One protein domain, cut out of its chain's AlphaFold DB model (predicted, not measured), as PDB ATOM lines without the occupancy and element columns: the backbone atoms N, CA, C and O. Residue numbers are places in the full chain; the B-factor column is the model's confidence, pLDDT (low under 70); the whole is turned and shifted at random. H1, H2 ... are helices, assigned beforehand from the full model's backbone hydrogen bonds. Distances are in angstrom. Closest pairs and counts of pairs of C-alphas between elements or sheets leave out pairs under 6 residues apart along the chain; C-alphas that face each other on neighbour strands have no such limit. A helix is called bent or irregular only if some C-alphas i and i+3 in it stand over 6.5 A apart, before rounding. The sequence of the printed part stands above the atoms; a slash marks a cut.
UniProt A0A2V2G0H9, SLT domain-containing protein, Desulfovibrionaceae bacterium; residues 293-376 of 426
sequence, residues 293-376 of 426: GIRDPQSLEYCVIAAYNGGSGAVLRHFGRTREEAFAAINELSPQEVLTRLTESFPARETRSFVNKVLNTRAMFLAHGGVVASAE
ATOM      1  N   GLY A 293     119.612 137.570  70.770       97.38
ATOM      2  CA  GLY A 293     120.485 138.737  70.884       97.38
ATOM      3  C   GLY A 293     121.778 138.497  71.670       97.38
ATOM      4  O   GLY A 293     122.627 139.388  71.705       97.38
ATOM      5  N   ILE A 294     121.953 137.335  72.310       98.50
ATOM      6  CA  ILE A 294     123.173 136.993  73.057       98.50
ATOM      7  C   ILE A 294     124.203 136.392  72.094       98.50
ATOM      8  O   ILE A 294     123.955 135.363  71.469       98.50
ATOM      9  N   ARG A 295     125.371 137.033  71.985       98.12
ATOM     10  CA  ARG A 295     126.398 136.710  70.980       98.12
ATOM     11  C   ARG A 295     127.346 135.603  71.422       98.12
ATOM     12  O   ARG A 295     127.722 134.766  70.607       98.12
ATOM     13  N   ASP A 296     127.761 135.628  72.686       98.38
ATOM     14  CA  ASP A 296     128.667 134.612  73.217       98.38
ATOM     15  C   ASP A 296     127.907 133.286  73.425       98.38
ATOM     16  O   ASP A 296     126.906 133.269  74.152       98.38
ATOM     17  N   PRO A 297     128.352 132.169  72.817       97.62
ATOM     18  CA  PRO A 297     127.643 130.894  72.906       97.62
ATOM     19  C   PRO A 297     127.536 130.334  74.329       97.62
ATOM     20  O   PRO A 297     126.544 129.678  74.649       97.62
ATOM     21  N   GLN A 298     128.532 130.580  75.182       97.62
ATOM     22  CA  GLN A 298     128.557 130.078  76.552       97.62
ATOM     23  C   GLN A 298     127.625 130.905  77.448       97.62
ATOM     24  O   GLN A 298     126.825 130.333  78.190       97.62
ATOM     25  N   SER A 299     127.643 132.236  77.315       98.56
ATOM     26  CA  SER A 299     126.659 133.120  77.956       98.56
ATOM     27  C   SER A 299     125.232 132.767  77.536       98.56
ATOM     28  O   SER A 299     124.340 132.667  78.381       98.56
ATOM     29  N   LEU A 300     125.015 132.529  76.238       98.69
ATOM     30  CA  LEU A 300     123.724 132.107  75.699       98.69
ATOM     31  C   LEU A 300     123.267 130.789  76.328       98.69
ATOM     32  O   LEU A 300     122.119 130.684  76.750       98.69
ATOM     33  N   GLU A 301     124.153 129.801  76.440       98.31
ATOM     34  CA  GLU A 301     123.829 128.522  77.067       98.31
ATOM     35  C   GLU A 301     123.416 128.685  78.538       98.31
ATOM     36  O   GLU A 301     122.376 128.157  78.942       98.31
ATOM     37  N   TYR A 302     124.156 129.468  79.330       98.62
ATOM     38  CA  TYR A 302     123.801 129.736  80.729       98.62
ATOM     39  C   TYR A 302     122.442 130.426  80.857       98.62
ATOM     40  O   TYR A 302     121.611 130.024  81.678       98.62
ATOM     41  N   CYS A 303     122.175 131.422  80.010       98.75
ATOM     42  CA  CYS A 303     120.885 132.100  79.968       98.75
ATOM     43  C   CYS A 303     119.748 131.165  79.528       98.75
ATOM     44  O   CYS A 303     118.659 131.254  80.090       98.75
ATOM     45  N   VAL A 304     119.982 130.250  78.580       98.75
ATOM     46  CA  VAL A 304     118.994 129.241  78.155       98.75
ATOM     47  C   VAL A 304     118.669 128.278  79.298       98.75
ATOM     48  O   VAL A 304     117.492 128.024  79.545       98.75
ATOM     49  N   ILE A 305     119.671 127.790  80.040       98.44
ATOM     50  CA  ILE A 305     119.456 126.920  81.209       98.44
ATOM     51  C   ILE A 305     118.617 127.646  82.268       98.44
ATOM     52  O   ILE A 305     117.646 127.092  82.781       98.44
ATOM     53  N   ALA A 306     118.959 128.900  82.575       98.38
ATOM     54  CA  ALA A 306     118.199 129.704  83.527       98.38
ATOM     55  C   ALA A 306     116.765 129.966  83.038       98.38
ATOM     56  O   ALA A 306     115.819 129.860  83.816       98.38
ATOM     57  N   ALA A 307     116.587 130.266  81.750       98.31
ATOM     58  CA  ALA A 307     115.287 130.542  81.148       98.31
ATOM     59  C   ALA A 307     114.395 129.299  81.051       98.31
ATOM     60  O   ALA A 307     113.175 129.440  81.089       98.31
ATOM     61  N   TYR A 308     114.977 128.099  80.964       98.38
ATOM     62  CA  TYR A 308     114.219 126.848  80.975       98.38
ATOM     63  C   TYR A 308     113.417 126.694  82.275       98.38
ATOM     64  O   TYR A 308     112.233 126.381  82.227       98.38
ATOM     65  N   ASN A 309     114.035 127.005  83.421       97.06
ATOM     66  CA  ASN A 309     113.387 126.931  84.733       97.06
ATOM     67  C   ASN A 309     112.652 128.226  85.130       97.06
ATOM     68  O   ASN A 309     111.535 128.180  85.635       97.06
ATOM     69  N   GLY A 310     113.285 129.387  84.940       91.44
ATOM     70  CA  GLY A 310     112.791 130.680  85.430       91.44
ATOM     71  C   GLY A 310     112.022 131.517  84.403       91.44
ATOM     72  O   GLY A 310     111.445 132.544  84.760       91.44
ATOM     73  N   GLY A 311     112.015 131.108  83.132       96.50
ATOM     74  CA  GLY A 311     111.436 131.856  82.015       96.50
ATOM     75  C   GLY A 311     112.369 132.934  81.443       96.50
ATOM     76  O   GLY A 311     113.052 133.661  82.169       96.50
ATOM     77  N   SER A 312     112.356 133.093  80.116       97.12
ATOM     78  CA  SER A 312     113.213 134.048  79.387       97.12
ATOM     79  C   SER A 312     112.987 135.502  79.807       97.12
ATOM     80  O   SER A 312     113.939 136.259  79.978       97.12
ATOM     81  N   GLY A 313     111.735 135.892  80.056       97.00
ATOM     82  CA  GLY A 313     111.410 137.240  80.519       97.00
ATOM     83  C   GLY A 313     112.008 137.570  81.890       97.00
ATOM     84  O   GLY A 313     112.392 138.713  82.121       97.00
ATOM     85  N   ALA A 314     112.112 136.594  82.800       97.75
ATOM     86  CA  ALA A 314     112.755 136.801  84.098       97.75
ATOM     87  C   ALA A 314     114.276 136.921  83.953       97.75
ATOM     88  O   ALA A 314     114.871 137.783  84.594       97.75
ATOM     89  N   VAL A 315     114.877 136.117  83.068       98.06
ATOM     90  CA  VAL A 315     116.296 136.237  82.702       98.06
ATOM     91  C   VAL A 315     116.592 137.624  82.151       98.06
ATOM     92  O   VAL A 315     117.427 138.316  82.715       98.06
ATOM     93  N   LEU A 316     115.865 138.092  81.136       98.44
ATOM     94  CA  LEU A 316     116.119 139.409  80.543       98.44
ATOM     95  C   LEU A 316     115.949 140.548  81.559       98.44
ATOM     96  O   LEU A 316     116.824 141.403  81.662       98.44
ATOM     97  N   ARG A 317     114.894 140.511  82.387       98.12
ATOM     98  CA  ARG A 317     114.677 141.510  83.451       98.12
ATOM     99  C   ARG A 317     115.782 141.550  84.508       98.12
ATOM    100  O   ARG A 317     115.922 142.562  85.186       98.12
ATOM    101  N   HIS A 318     116.535 140.463  84.676       98.06
ATOM    102  CA  HIS A 318     117.679 140.426  85.591       98.06
ATOM    103  C   HIS A 318     118.881 141.222  85.063       98.06
ATOM    104  O   HIS A 318     119.690 141.702  85.851       98.06
ATOM    105  N   PHE A 319     118.993 141.385  83.741       98.00
ATOM    106  CA  PHE A 319     120.116 142.081  83.106       98.00
ATOM    107  C   PHE A 319     119.774 143.493  82.613       98.00
ATOM    108  O   PHE A 319     120.675 144.321  82.529       98.00
ATOM    109  N   GLY A 320     118.505 143.800  82.330       96.94
ATOM    110  CA  GLY A 320     118.074 145.124  81.869       96.94
ATOM    111  C   GLY A 320     116.573 145.356  82.036       96.94
ATOM    112  O   GLY A 320     115.814 144.420  82.287       96.94
ATOM    113  N   ARG A 321     116.117 146.611  81.920       95.12
ATOM    114  CA  ARG A 321     114.679 146.934  82.019       95.12
ATOM    115  C   ARG A 321     113.951 146.617  80.719       95.12
ATOM    116  O   ARG A 321     112.782 146.232  80.752       95.12
ATOM    117  N   THR A 322     114.647 146.770  79.597       97.81
ATOM    118  CA  THR A 322     114.186 146.395  78.258       97.81
ATOM    119  C   THR A 322     114.959 145.185  77.733       97.81
ATOM    120  O   THR A 322     115.977 144.774  78.296       97.81
ATOM    121  N   ARG A 323     114.464 144.588  76.645       97.06
ATOM    122  CA  ARG A 323     115.118 143.449  75.989       97.06
ATOM    123  C   ARG A 323     116.462 143.866  75.386       97.06
ATOM    124  O   ARG A 323     117.436 143.130  75.500       97.06
ATOM    125  N   GLU A 324     116.517 145.058  74.809       97.75
ATOM    126  CA  GLU A 324     117.696 145.640  74.172       97.75
ATOM    127  C   GLU A 324     118.783 145.944  75.207       97.75
ATOM    128  O   GLU A 324     119.933 145.554  75.021       97.75
ATOM    129  N   GLU A 325     118.407 146.562  76.335       98.25
ATOM    130  CA  GLU A 325     119.316 146.799  77.462       98.25
ATOM    131  C   GLU A 325     119.855 145.486  78.030       98.25
ATOM    132  O   GLU A 325     121.050 145.369  78.288       98.25
ATOM    133  N   ALA A 326     118.989 144.483  78.203       98.50
ATOM    134  CA  ALA A 326     119.393 143.183  78.721       98.50
ATOM    135  C   ALA A 326     120.413 142.502  77.801       98.50
ATOM    136  O   ALA A 326     121.426 141.994  78.278       98.50
ATOM    137  N   PHE A 327     120.181 142.514  76.485       98.56
ATOM    138  CA  PHE A 327     121.137 141.960  75.530       98.56
ATOM    139  C   PHE A 327     122.448 142.737  75.501       98.56
ATOM    140  O   PHE A 327     123.499 142.104  75.493       98.56
ATOM    141  N   ALA A 328     122.410 144.071  75.515       98.50
ATOM    142  CA  ALA A 328     123.618 144.888  75.594       98.50
ATOM    143  C   ALA A 328     124.435 144.539  76.848       98.50
ATOM    144  O   ALA A 328     125.601 144.174  76.730       98.50
ATOM    145  N   ALA A 329     123.786 144.507  78.015       98.50
ATOM    146  CA  ALA A 329     124.427 144.172  79.280       98.50
ATOM    147  C   ALA A 329     125.024 142.755  79.285       98.50
ATOM    148  O   ALA A 329     126.162 142.574  79.699       98.50
ATOM    149  N   ILE A 330     124.297 141.737  78.809       98.44
ATOM    150  CA  ILE A 330     124.825 140.360  78.734       98.44
ATOM    151  C   ILE A 330     126.033 140.292  77.791       98.44
ATOM    152  O   ILE A 330     127.000 139.596  78.080       98.44
ATOM    153  N   ASN A 331     125.984 141.014  76.674       98.56
ATOM    154  CA  ASN A 331     127.020 141.006  75.647       98.56
ATOM    155  C   ASN A 331     128.284 141.803  76.006       98.56
ATOM    156  O   ASN A 331     129.265 141.703  75.264       98.56
ATOM    157  N   GLU A 332     128.242 142.610  77.065       98.31
ATOM    158  CA  GLU A 332     129.395 143.308  77.651       98.31
ATOM    159  C   GLU A 332     130.094 142.477  78.735       98.31
ATOM    160  O   GLU A 332     131.270 142.698  79.018       98.31
ATOM    161  N   LEU A 333     129.386 141.514  79.330       98.31
ATOM    162  CA  LEU A 333     129.914 140.649  80.377       98.31
ATOM    163  C   LEU A 333     130.665 139.453  79.791       98.31
ATOM    164  O   LEU A 333     130.289 138.883  78.763       98.31
ATOM    165  N   SER A 334     131.685 139.001  80.514       98.56
ATOM    166  CA  SER A 334     132.265 137.685  80.272       98.56
ATOM    167  C   SER A 334     131.265 136.573  80.632       98.56
ATOM    168  O   SER A 334     130.415 136.753  81.514       98.56
ATOM    169  N   PRO A 335     131.389 135.371  80.038       98.12
ATOM    170  CA  PRO A 335     130.520 134.244  80.379       98.12
ATOM    171  C   PRO A 335     130.539 133.886  81.867       98.12
ATOM    172  O   PRO A 335     129.520 133.474  82.422       98.12
ATOM    173  N   GLN A 336     131.680 134.080  82.534       96.88
ATOM    174  CA  GLN A 336     131.807 133.827  83.964       96.88
ATOM    175  C   GLN A 336     131.007 134.837  84.794       96.88
ATOM    176  O   GLN A 336     130.337 134.445  85.745       96.88
ATOM    177  N   GLU A 337     131.017 136.118  84.427       98.25
ATOM    178  CA  GLU A 337     130.211 137.136  85.109       98.25
ATOM    179  C   GLU A 337     128.713 136.925  84.870       98.25
ATOM    180  O   GLU A 337     127.914 137.091  85.797       98.25
ATOM    181  N   VAL A 338     128.323 136.508  83.658       98.44
ATOM    182  CA  VAL A 338     126.943 136.091  83.362       98.44
ATOM    183  C   VAL A 338     126.540 134.934  84.273       98.44
ATOM    184  O   VAL A 338     125.494 135.003  84.921       98.44
ATOM    185  N   LEU A 339     127.383 133.901  84.376       97.25
ATOM    186  CA  LEU A 339     127.132 132.755  85.242       97.25
ATOM    187  C   LEU A 339     126.982 133.175  86.705       97.25
ATOM    188  O   LEU A 339     125.976 132.839  87.321       97.25
ATOM    189  N   THR A 340     127.928 133.950  87.237       96.50
ATOM    190  CA  THR A 340     127.893 134.474  88.610       96.50
ATOM    191  C   THR A 340     126.602 135.248  88.878       96.50
ATOM    192  O   THR A 340     125.926 135.010  89.879       96.50
ATOM    193  N   ARG A 341     126.171 136.122  87.960       97.69
ATOM    194  CA  ARG A 341     124.891 136.835  88.118       97.69
ATOM    195  C   ARG A 341     123.689 135.890  88.126       97.69
ATOM    196  O   ARG A 341     122.739 136.128  88.873       97.69
ATOM    197  N   LEU A 342     123.710 134.828  87.323       95.62
ATOM    198  CA  LEU A 342     122.638 133.830  87.278       95.62
ATOM    199  C   LEU A 342     122.610 132.914  88.508       95.62
ATOM    200  O   LEU A 342     121.534 132.453  88.885       95.62
ATOM    201  N   THR A 343     123.752 132.642  89.142       90.19
ATOM    202  CA  THR A 343     123.865 131.672  90.246       90.19
ATOM    203  C   THR A 343     123.899 132.313  91.630       90.19
ATOM    204  O   THR A 343     123.526 131.648  92.599       90.19
ATOM    205  N   GLU A 344     124.262 133.592  91.739       92.88
ATOM    206  CA  GLU A 344     124.395 134.290  93.024       92.88
ATOM    207  C   GLU A 344     123.303 135.340  93.246       92.88
ATOM    208  O   GLU A 344     122.695 135.366  94.318       92.88
ATOM    209  N   SER A 345     122.986 136.162  92.238       93.88
ATOM    210  CA  SER A 345     122.100 137.327  92.407       93.88
ATOM    211  C   SER A 345     120.723 137.211  91.746       93.88
ATOM    212  O   SER A 345     119.847 138.024  92.042       93.88
ATOM    213  N   PHE A 346     120.485 136.210  90.889       94.38
ATOM    214  CA  PHE A 346     119.184 136.012  90.233       94.38
ATOM    215  C   PHE A 346     118.047 135.875  91.260       94.38
ATOM    216  O   PHE A 346     118.175 135.023  92.131       94.38
ATOM    217  N   PRO A 347     116.919 136.611  91.193       93.94
ATOM    218  CA  PRO A 347     115.947 136.678  92.293       93.94
ATOM    219  C   PRO A 347     115.400 135.322  92.768       93.94
ATOM    220  O   PRO A 347     115.329 135.057  93.972       93.94
ATOM    221  N   ALA A 348     115.059 134.426  91.837       91.56
ATOM    222  CA  ALA A 348     114.506 133.118  92.169       91.56
ATOM    223  C   ALA A 348     115.602 132.134  92.617       91.56
ATOM    224  O   ALA A 348     116.439 131.700  91.824       91.56
ATOM    225  N   ARG A 349     115.561 131.714  93.891       92.69
ATOM    226  CA  ARG A 349     116.496 130.718  94.456       92.69
ATOM    227  C   ARG A 349     116.425 129.365  93.740       92.69
ATOM    228  O   ARG A 349     117.448 128.689  93.620       92.69
ATOM    229  N   GLU A 350     115.232 128.984  93.286       89.94
ATOM    230  CA  GLU A 350     114.998 127.764  92.506       89.94
ATOM    231  C   GLU A 350     115.842 127.780  91.227       89.94
ATOM    232  O   GLU A 350     116.640 126.871  91.020       89.94
ATOM    233  N   THR A 351     115.791 128.875  90.465       91.94
ATOM    234  CA  THR A 351     116.562 129.047  89.226       91.94
ATOM    235  C   THR A 351     118.067 129.085  89.467       91.94
ATOM    236  O   THR A 351     118.803 128.396  88.762       91.94
ATOM    237  N   ARG A 352     118.542 129.783  90.511       94.56
ATOM    238  CA  ARG A 352     119.969 129.750  90.902       94.56
ATOM    239  C   ARG A 352     120.449 128.317  91.145       94.56
ATOM    240  O   ARG A 352     121.488 127.888  90.647       94.56
ATOM    241  N   SER A 353     119.657 127.558  91.903       87.31
ATOM    242  CA  SER A 353     119.954 126.162  92.232       87.31
ATOM    243  C   SER A 353     119.888 125.264  90.997       87.31
ATOM    244  O   SER A 353     120.700 124.353  90.861       87.31
ATOM    245  N   PHE A 354     118.935 125.519  90.101       92.00
ATOM    246  CA  PHE A 354     118.743 124.773  88.866       92.00
ATOM    247  C   PHE A 354     119.950 124.895  87.933       92.00
ATOM    248  O   PHE A 354     120.495 123.872  87.526       92.00
ATOM    249  N   VAL A 355     120.431 126.118  87.679       91.81
ATOM    250  CA  VAL A 355     121.614 126.364  86.831       91.81
ATOM    251  C   VAL A 355     122.826 125.587  87.355       91.81
ATOM    252  O   VAL A 355     123.429 124.812  86.613       91.81
ATOM    253  N   ASN A 356     123.125 125.704  88.653       87.44
ATOM    254  CA  ASN A 356     124.231 124.974  89.281       87.44
ATOM    255  C   ASN A 356     124.075 123.449  89.154       87.44
ATOM    256  O   ASN A 356     125.026 122.748  88.803       87.44
ATOM    257  N   LYS A 357     122.872 122.914  89.409       88.69
ATOM    258  CA  LYS A 357     122.597 121.473  89.294       88.69
ATOM    259  C   LYS A 357     122.791 120.969  87.866       88.69
ATOM    260  O   LYS A 357     123.405 119.918  87.691       88.69
ATOM    261  N   VAL A 358     122.299 121.695  86.861       92.12
ATOM    262  CA  VAL A 358     122.427 121.301  85.451       92.12
ATOM    263  C   VAL A 358     123.890 121.308  85.020       92.12
ATOM    264  O   VAL A 358     124.342 120.313  84.459       92.12
ATOM    265  N   LEU A 359     124.657 122.357  85.333       90.75
ATOM    266  CA  LEU A 359     126.071 122.441  84.948       90.75
ATOM    267  C   LEU A 359     126.919 121.342  85.606       90.75
ATOM    268  O   LEU A 359     127.675 120.658  84.917       90.75
ATOM    269  N   ASN A 360     126.723 121.090  86.904       85.19
ATOM    270  CA  ASN A 360     127.403 119.996  87.606       85.19
ATOM    271  C   ASN A 360     127.017 118.625  87.034       85.19
ATOM    272  O   ASN A 360     127.870 117.763  86.819       85.19
ATOM    273  N   THR A 361     125.732 118.425  86.735       83.62
ATOM    274  CA  THR A 361     125.242 117.167  86.153       83.62
ATOM    275  C   THR A 361     125.778 116.951  84.741       83.62
ATOM    276  O   THR A 361     126.176 115.840  84.391       83.62
ATOM    277  N   ARG A 362     125.863 118.013  83.939       89.12
ATOM    278  CA  ARG A 362     126.459 117.964  82.606       89.12
ATOM    279  C   ARG A 362     127.941 117.618  82.672       89.12
ATOM    280  O   ARG A 362     128.379 116.754  81.919       89.12
ATOM    281  N   ALA A 363     128.695 118.221  83.594       82.94
ATOM    282  CA  ALA A 363     130.104 117.891  83.799       82.94
ATOM    283  C   ALA A 363     130.297 116.396  84.112       82.94
ATOM    284  O   ALA A 363     131.189 115.763  83.549       82.94
ATOM    285  N   MET A 364     129.405 115.795  84.915       79.69
ATOM    286  CA  MET A 364     129.409 114.344  85.136       79.69
ATOM    287  C   MET A 364     129.171 113.561  83.839       79.69
ATOM    288  O   MET A 364     129.885 112.595  83.583       79.69
ATOM    289  N   PHE A 365     128.213 113.964  82.999       81.25
ATOM    290  CA  PHE A 365     127.967 113.297  81.715       81.25
ATOM    291  C   PHE A 365     129.112 113.452  80.713       81.25
ATOM    292  O   PHE A 365     129.365 112.516  79.962       81.25
ATOM    293  N   LEU A 366     129.818 114.581  80.710       81.81
ATOM    294  CA  LEU A 366     131.004 114.780  79.876       81.81
ATOM    295  C   LEU A 366     132.174 113.913  80.364       81.81
ATOM    296  O   LEU A 366     132.800 113.218  79.565       81.81
ATOM    297  N   ALA A 367     132.406 113.867  81.681       73.56
ATOM    298  CA  ALA A 367     133.446 113.035  82.284       73.56
ATOM    299  C   ALA A 367     133.198 111.532  82.056       73.56
ATOM    300  O   ALA A 367     134.112 110.800  81.684       73.56
ATOM    301  N   HIS A 368     131.956 111.064  82.224       65.81
ATOM    302  CA  HIS A 368     131.599 109.654  82.031       65.81
ATOM    303  C   HIS A 368     131.361 109.295  80.558       65.81
ATOM    304  O   HIS A 368     131.605 108.156  80.167       65.81
ATOM    305  N   GLY A 369     130.930 110.243  79.722       58.03
ATOM    306  CA  GLY A 369     130.771 110.060  78.278       58.03
ATOM    307  C   GLY A 369     132.094 109.739  77.585       58.03
ATOM    308  O   GLY A 369     132.120 108.884  76.707       58.03
ATOM    309  N   GLY A 370     133.206 110.319  78.055       44.88
ATOM    310  CA  GLY A 370     134.552 109.946  77.606       44.88
ATOM    311  C   GLY A 370     134.954 108.511  77.980       44.88
ATOM    312  O   GLY A 370     135.636 107.841  77.210       44.88
ATOM    313  N   VAL A 371     134.487 107.999  79.125       43.38
ATOM    314  CA  VAL A 371     134.802 106.637  79.598       43.38
ATOM    315  C   VAL A 371     133.953 105.583  78.885       43.38
ATOM    316  O   VAL A 371     134.477 104.543  78.491       43.38
ATOM    317  N   VAL A 372     132.659 105.849  78.671       44.34
ATOM    318  CA  VAL A 372     131.762 104.922  77.960       44.34
ATOM    319  C   VAL A 372     132.087 104.896  76.468       44.34
ATOM    320  O   VAL A 372     132.215 103.807  75.931       44.34
ATOM    321  N   ALA A 373     132.370 106.042  75.835       40.09
ATOM    322  CA  ALA A 373     132.839 106.074  74.448       40.09
ATOM    323  C   ALA A 373     134.177 105.337  74.277       40.09
ATOM    324  O   ALA A 373     134.368 104.642  73.287       40.09
ATOM    325  N   SER A 374     135.085 105.414  75.259       33.62
ATOM    326  CA  SER A 374     136.331 104.637  75.250       33.62
ATOM    327  C   SER A 374     136.084 103.136  75.466       33.62
ATOM    328  O   SER A 374     136.729 102.311  74.825       33.62
ATOM    329  N   ALA A 375     135.115 102.750  76.304       38.75
ATOM    330  CA  ALA A 375     134.744 101.353  76.532       38.75
ATOM    331  C   ALA A 375     133.944 100.735  75.369       38.75
ATOM    332  O   ALA A 375     134.129  99.556  75.072       38.75
ATOM    333  N   GLU A 376     133.086 101.504  74.699       42.34
ATOM    334  CA  GLU A 376     132.386 101.114  73.470       42.34
ATOM    335  C   GLU A 376     133.343 101.078  72.283       42.34
ATOM    336  O   GLU A 376     133.372 100.069  71.590       42.34
TER     337      GLU A 376
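This is residues 293 to 376 of the 426 residues of the protein "SLT domain-containing protein" of Desulfovibrionaceae bacterium (UniProt A0A2V2G0H9). Four short helices, H1 to H4, form a compact body round H1, and a fifth, the long H5, begins across one side of that body and then sticks out as an arm with residues 360 to 376. H1 is at the core, H4 runs nearly alongside it, H2 crosses it, and H3 packs on H2. The printed part has 84 residues with five named helices in the order H1, H2, H3, H4, H5 and no named strand; its class is all helix. The whole is only just loose, close to compact, with a radius of gyration of the C-alphas of 14.4 A, and it is elongated, spanning 50 by 26 by 18 A.

H1, residues 297 to 310, is the hub and touches three other helices. H2, residues 312 to 319, touches residues 303 to 307 of H1 alone, at a steep tilt of 62 degrees, opposite ways; the closest C-alphas are those of Ala 307 and Val 315, 6.0 A apart. H3, residues 323 to 332, touches H2 at a steep tilt of 58 degrees, the same way, closest at the C-alphas of Phe 319 and Ala 326, 4.6 A apart. H3 is close to H1 but not clearly touching, with the C-alphas of Ser 299 and Ile 330 closest at 7.5 A. H4, residues 335 to 345, touches H1 at a shallow tilt of 22 degrees, the same way, closest at the C-alphas of Ser 299 and Pro 335, 4.7 A apart. H5, residues 349 to 376, touches H1 with residues 350 to 358 alone, at a steep tilt of 57 degrees, opposite ways; the C-alphas of Gly 310 and Thr 351 are closest at 5.6 A. H5 touches H4 with residues 351 to 356 alone, closest at the C-alphas of Thr 343 and Arg 352, 4.4 A apart. H5 is apart from H2 and H3. The packing of the helices is mostly crossed. In H3 and H4 every O i to N i+4 pair is within hydrogen-bond range; in H1 it is 9 of 10, in H2 3 of 4 and in H5 23 of 24.

H1 begins at C-alpha 297, (127.643, 130.894, 72.906), and is 19.4 A long. H2 is 11.2 A, H3 14.4 A and H4 15.0 A long. H4 is neither bent nor irregular, but only just: C-alphas 342 and 345 are 6.2 A apart. H5 runs 39.6 A from C-alpha 349, (116.496, 130.718, 94.456), to C-alpha 376, (132.386, 101.114, 73.470).

The two C-alphas farthest apart are those of Arg 321 and Ala 375, at 50.1 A. Without the free stretch, the body of 67 residues spans 27 by 20 by 17 A. The printed part has no cut, and the four links between the helices are tight. The mean pLDDT of the printed part is 89.4; residues 368 to 376 are under 70.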